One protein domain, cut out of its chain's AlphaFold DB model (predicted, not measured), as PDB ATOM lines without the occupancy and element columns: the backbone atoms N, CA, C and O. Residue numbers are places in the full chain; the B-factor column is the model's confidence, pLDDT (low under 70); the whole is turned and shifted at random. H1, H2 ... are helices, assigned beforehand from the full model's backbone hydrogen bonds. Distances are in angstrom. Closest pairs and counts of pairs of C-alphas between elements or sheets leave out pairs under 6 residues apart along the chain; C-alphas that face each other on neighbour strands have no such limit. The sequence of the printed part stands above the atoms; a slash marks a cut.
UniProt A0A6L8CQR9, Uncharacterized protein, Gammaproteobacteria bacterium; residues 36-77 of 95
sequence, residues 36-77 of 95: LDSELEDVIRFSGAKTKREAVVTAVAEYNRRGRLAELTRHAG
ATOM      1  N   LEU A  36     124.312  90.399 105.301       93.81
ATOM      2  CA  LEU A  36     123.913  90.317 103.900       93.81
ATOM      3  C   LEU A  36     122.910  91.435 103.580       93.81
ATOM      4  O   LEU A  36     121.969  91.661 104.343       93.81
ATOM      5  N   ASP A  37     123.073  92.107 102.438       91.38
ATOM      6  CA  ASP A  37     122.189  93.218 102.053       91.38
ATOM      7  C   ASP A  37     120.718  92.779 101.987       91.38
ATOM      8  O   ASP A  37     119.843  93.510 102.445       91.38
ATOM      9  N   SER A  38     120.450  91.547 101.541       94.00
ATOM     10  CA  SER A  38     119.101  90.967 101.523       94.00
ATOM     11  C   SER A  38     118.478  90.854 102.918       94.00
ATOM     12  O   SER A  38     117.305  91.159 103.104       94.00
ATOM     13  N   GLU A  39     119.261  90.448 103.922       92.12
ATOM     14  CA  GLU A  39     118.776  90.351 105.303       92.12
ATOM     15  C   GLU A  39     118.541  91.742 105.895       92.12
ATOM     16  O   GLU A  39     117.568  91.971 106.614       92.12
ATOM     17  N   LEU A  40     119.414  92.699 105.575       92.94
ATOM     18  CA  LEU A  40     119.268  94.072 106.037       92.94
ATOM     19  C   LEU A  40     118.027  94.750 105.436       92.94
ATOM     20  O   LEU A  40     117.330  95.477 106.147       92.94
ATOM     21  N   GLU A  41     117.733  94.499 104.160       93.81
ATOM     22  CA  GLU A  41     116.519  94.967 103.485       93.81
ATOM     23  C   GLU A  41     115.253  94.427 104.154       93.81
ATOM     24  O   GLU A  41     114.334  95.200 104.443       93.81
ATOM     25  N   ASP A  42     115.226  93.136 104.485       94.12
ATOM     26  CA  ASP A  42     114.107  92.528 105.205       94.12
ATOM     27  C   ASP A  42     113.924  93.148 106.594       94.12
ATOM     28  O   ASP A  42     112.806  93.496 106.988       94.12
ATOM     29  N   VAL A  43     115.016  93.365 107.333       93.38
ATOM     30  CA  VAL A  43     114.948  94.022 108.643       93.38
ATOM     31  C   VAL A  43     114.403  95.441 108.509       93.38
ATOM     32  O   VAL A  43     113.545  95.832 109.301       93.38
ATOM     33  N   ILE A  44     114.845  96.218 107.518       93.75
ATOM     34  CA  ILE A  44     114.326  97.569 107.259       93.75
ATOM     35  C   ILE A  44     112.833  97.513 106.922       93.75
ATOM     36  O   ILE A  44     112.049  98.269 107.497       93.75
ATOM     37  N   ARG A  45     112.422  96.580 106.057       94.19
ATOM     38  CA  ARG A  45     111.022  96.392 105.663       94.19
ATOM     39  C   ARG A  45     110.129  96.045 106.853       94.19
ATOM     40  O   ARG A  45     109.039  96.599 106.967       94.19
ATOM     41  N   PHE A  46     110.565  95.144 107.732       91.69
ATOM     42  CA  PHE A  46     109.767  94.701 108.880       91.69
ATOM     43  C   PHE A  46     109.784  95.687 110.049       91.69
ATOM     44  O   PHE A  46     108.785  95.811 110.754       91.69
ATOM     45  N   SER A  47     110.901  96.382 110.269       90.31
ATOM     46  CA  SER A  47     111.032  97.350 111.365       90.31
ATOM     47  C   SER A  47     110.536  98.754 111.010       90.31
ATOM     48  O   SER A  47     110.222  99.524 111.915       90.31
ATOM     49  N   GLY A  48     110.476  99.109 109.721       91.38
ATOM     50  CA  GLY A  48     110.208 100.478 109.268       91.38
ATOM     51  C   GLY A  48     111.350 101.460 109.567       91.38
ATOM     52  O   GLY A  48     111.136 102.674 109.551       91.38
ATOM     53  N   ALA A  49     112.547 100.954 109.876       92.75
ATOM     54  CA  ALA A  49     113.703 101.769 110.222       92.75
ATOM     55  C   ALA A  49     114.172 102.637 109.046       92.75
ATOM     56  O   ALA A  49     114.159 102.220 107.890       92.75
ATOM     57  N   LYS A  50     114.661 103.844 109.347       90.38
ATOM     58  CA  LYS A  50     115.175 104.782 108.335       90.38
ATOM     59  C   LYS A  50     116.673 104.628 108.101       90.38
ATOM     60  O   LYS A  50     117.194 105.102 107.095       90.38
ATOM     61  N   THR A  51     117.386 104.011 109.044       92.31
ATOM     62  CA  THR A  51     118.844 103.855 108.987       92.31
ATOM     63  C   THR A  51     119.275 102.416 109.246       92.31
ATOM     64  O   THR A  51     118.642 101.698 110.018       92.31
ATOM     65  N   LYS A  52     120.419 102.014 108.667       91.19
ATOM     66  CA  LYS A  52     121.011 100.678 108.871       91.19
ATOM     67  C   LYS A  52     121.228 100.363 110.358       91.19
ATOM     68  O   LYS A  52     120.929  99.268 110.818       91.19
ATOM     69  N   ARG A  53     121.699 101.348 111.136       91.56
ATOM     70  CA  ARG A  53     121.900 101.197 112.587       91.56
ATOM     71  C   ARG A  53     120.579 100.980 113.322       91.56
ATOM     72  O   ARG A  53     120.504 100.111 114.183       91.56
ATOM     73  N   GLU A  54     119.565 101.781 113.014       89.94
ATOM     74  CA  GLU A  54     118.244 101.675 113.636       89.94
ATOM     75  C   GLU A  54     117.593 100.321 113.344       89.94
ATOM     76  O   GLU A  54     117.052  99.705 114.261       89.94
ATOM     77  N   ALA A  55     117.721  99.825 112.112       93.44
ATOM     78  CA  ALA A  55     117.236  98.512 111.702       93.44
ATOM     79  C   ALA A  55     117.819  97.401 112.594       93.44
ATOM     80  O   ALA A  55     117.080  96.653 113.235       93.44
ATOM     81  N   VAL A  56     119.150  97.363 112.731       92.19
ATOM     82  CA  VAL A  56     119.851  96.355 113.544       92.19
ATOM     83  C   VAL A  56     119.513  96.484 115.031       92.19
ATOM     84  O   VAL A  56     119.218  95.488 115.689       92.19
ATOM     85  N   VAL A  57     119.502  97.704 115.577       91.75
ATOM     86  CA  VAL A  57     119.140  97.934 116.988       91.75
ATOM     87  C   VAL A  57     117.712  97.461 117.269       91.75
ATOM     88  O   VAL A  57     117.459  96.842 118.304       91.75
ATOM     89  N   THR A  58     116.791  97.707 116.338       91.75
ATOM     90  CA  THR A  58     115.391  97.287 116.458       91.75
ATOM     91  C   THR A  58     115.258  95.769 116.386       91.75
ATOM     92  O   THR A  58     114.569  95.184 117.222       91.75
ATOM     93  N   ALA A  59     115.974  95.115 115.467       93.50
ATOM     94  CA  ALA A  59     116.003  93.657 115.363       93.50
ATOM     95  C   ALA A  59     116.492  92.994 116.661       93.50
ATOM     96  O   ALA A  59     115.858  92.066 117.165       93.50
ATOM     97  N   VAL A  60     117.570  93.511 117.258       92.50
ATOM     98  CA  VAL A  60     118.101  93.009 118.537       92.50
ATOM     99  C   VAL A  60     117.104  93.222 119.680       92.50
ATOM    100  O   VAL A  60     116.892  92.329 120.506       92.50
ATOM    101  N   ALA A  61     116.464  94.392 119.745       90.81
ATOM    102  CA  ALA A  61     115.460  94.679 120.766       90.81
ATOM    103  C   ALA A  61     114.255  93.729 120.669       90.81
ATOM    104  O   ALA A  61     113.778  93.229 121.694       90.81
ATOM    105  N   GLU A  62     113.800  93.449 119.449       91.56
ATOM    106  CA  GLU A  62     112.681  92.553 119.169       91.56
ATOM    107  C   GLU A  62     113.028  91.087 119.458       91.56
ATOM    108  O   GLU A  62     112.247  90.383 120.101       91.56
ATOM    109  N   TYR A  63     114.233  90.639 119.094       93.06
ATOM    110  CA  TYR A  63     114.734  89.312 119.455       93.06
ATOM    111  C   TYR A  63     114.716  89.106 120.978       93.06
ATOM    112  O   TYR A  63     114.134  88.144 121.488       93.06
ATOM    113  N   ASN A  64     115.247  90.078 121.724       93.12
ATOM    114  CA  ASN A  64     115.254  90.031 123.185       93.12
ATOM    115  C   ASN A  64     113.840  90.086 123.776       93.12
ATOM    116  O   ASN A  64     113.568  89.452 124.795       93.12
ATOM    117  N   ARG A  65     112.920  90.841 123.163       91.69
ATOM    118  CA  ARG A  65     111.516  90.883 123.584       91.69
ATOM    119  C   ARG A  65     110.871  89.504 123.471       91.69
ATOM    120  O   ARG A  65     110.236  89.069 124.429       91.69
ATOM    121  N   ARG A  66     111.057  88.813 122.344       92.56
ATOM    122  CA  ARG A  66     110.522  87.459 122.127       92.56
ATOM    123  C   ARG A  66     111.117  86.450 123.105       92.56
ATOM    124  O   ARG A  66     110.369  85.656 123.662       92.56
ATOM    125  N   GLY A  67     112.419  86.544 123.386       92.81
ATOM    126  CA  GLY A  67     113.078  85.721 124.403       92.81
ATOM    127  C   GLY A  67     112.459  85.894 125.793       92.81
ATOM    128  O   GLY A  67     112.082  84.912 126.427       92.81
ATOM    129  N   ARG A  68     112.252  87.145 126.230       91.56
ATOM    130  CA  ARG A  68     111.582  87.429 127.511       91.56
ATOM    131  C   ARG A  68     110.147  86.909 127.548       91.56
ATOM    132  O   ARG A  68     109.718  86.389 128.570       91.56
ATOM    133  N   LEU A  69     109.396  87.036 126.452       90.31
ATOM    134  CA  LEU A  69     108.036  86.492 126.378       90.31
ATOM    135  C   LEU A  69     108.032  84.965 126.497       90.31
ATOM    136  O   LEU A  69     107.230  84.432 127.255       90.31
ATOM    137  N   ALA A  70     108.950  84.277 125.815       91.38
ATOM    138  CA  ALA A  70     109.074  82.824 125.897       91.38
ATOM    139  C   ALA A  70     109.423  82.347 127.317       91.38
ATOM    140  O   ALA A  70     108.913  81.326 127.772       91.38
ATOM    141  N   GLU A  71     110.266  83.093 128.034       89.69
ATOM    142  CA  GLU A  71     110.579  82.819 129.438       89.69
ATOM    143  C   GLU A  71     109.358  83.021 130.343       89.69
ATOM    144  O   GLU A  71     109.043  82.149 131.152       89.69
ATOM    145  N   LEU A  72     108.604  84.107 130.151       86.25
ATOM    146  CA  LEU A  72     107.366  84.359 130.896       86.25
ATOM    147  C   LEU A  72     106.316  83.266 130.673       86.25
ATOM    148  O   LEU A  72     105.622  82.887 131.616       86.25
ATOM    149  N   THR A  73     106.214  82.715 129.460       85.81
ATOM    150  CA  THR A  73     105.293  81.607 129.167       85.81
ATOM    151  C   THR A  73     105.583  80.365 130.013       85.81
ATOM    152  O   THR A  73     104.652  79.635 130.334       85.81
ATOM    153  N   ARG A  74     106.826  80.141 130.462       83.50
ATOM    154  CA  ARG A  74     107.158  79.013 131.358       83.50
ATOM    155  C   ARG A  74     106.479  79.112 132.724       83.50
ATOM    156  O   ARG A  74     106.288  78.098 133.382       83.50
ATOM    157  N   HIS A  75     106.113  80.321 133.135       81.12
ATOM    158  CA  HIS A  75     105.405  80.593 134.383       81.12
ATOM    159  C   HIS A  75     103.892  80.772 134.171       81.12
ATOM    160  O   HIS A  75     103.157  81.103 135.105       81.12
ATOM    161  N   ALA A  76     103.390  80.557 132.950       77.00
ATOM    162  CA  ALA A  76     101.959  80.580 132.692       77.00
ATOM    163  C   ALA A  76     101.281  79.419 133.442       77.00
ATOM    164  O   ALA A  76     101.637  78.259 133.266       77.00
ATOM    165  N   GLY A  77     100.314  79.742 134.306       74.88
ATOM    166  CA  GLY A  77      99.587  78.764 135.125       74.88
ATOM    167  C   GLY A  77     100.179  78.501 136.516       74.88
ATOM    168  O   GLY A  77      99.504  77.891 137.338       74.88
TER     169      GLY A  77
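AT A GLANCE: This is residues 36 to 77 of the 95 residues of an uncharacterized protein of Gammaproteobacteria bacterium (UniProt A0A6L8CQR9). A short helix, H1, packs across the first part of a much longer helix, H2, and the far part of H2 sticks out free as an arm, residues 63 to 73, followed by the loose end 74 to 77. The two helices meet steeply near the start of H2, and the long helix makes most of the length. The printed part has 42 residues with two named helices, H1 then H2, and no named strand; the class is all helix. It is only just loose, close to extended, with a radius of gyration of the C-alphas of 13.2 A, and the C-alphas span 41 by 16 by 13 A.

IN THESE COORDINATES: The printed part begins at Leu 36, and H1 follows as residues 37 to 47, with C-alpha 37 at (122.189, 93.218, 102.053). H1 measures 15.1 A from first to last C-alpha. Residues 48 to 51 lead to H2, residues 52 to 73, which begins with C-alpha 52 at (121.011, 100.678, 108.871) and ends with C-alpha 73 at (105.293, 81.607, 129.167). H2 measures 32.0 A from first to last C-alpha.

HOW THE PARTS SIT: H1 and H2 touch, with 11 pairs of C-alphas within 8 A. The closest C-alphas of the two are those of Ile 44 and Ala 55, 5.4 A apart. H2 touches H1 with residues 52 to 59 alone. Their lines stand at a steep tilt of 63 degrees, and they run the same way. In H1 and H2 every O i to N i+4 pair is within hydrogen-bond range.

THE WHOLE: The outline is a rod, and the two C-alphas farthest apart, those of Asp 37 and Gly 77, are 42.6 A apart. Residues 63 to 77, of which 63 to 73 belong to H2, stand free. The link from H1 to H2 is tight, and the printed part has no cut. The mean pLDDT of the printed part is 90.6, and no printed residue is under 70.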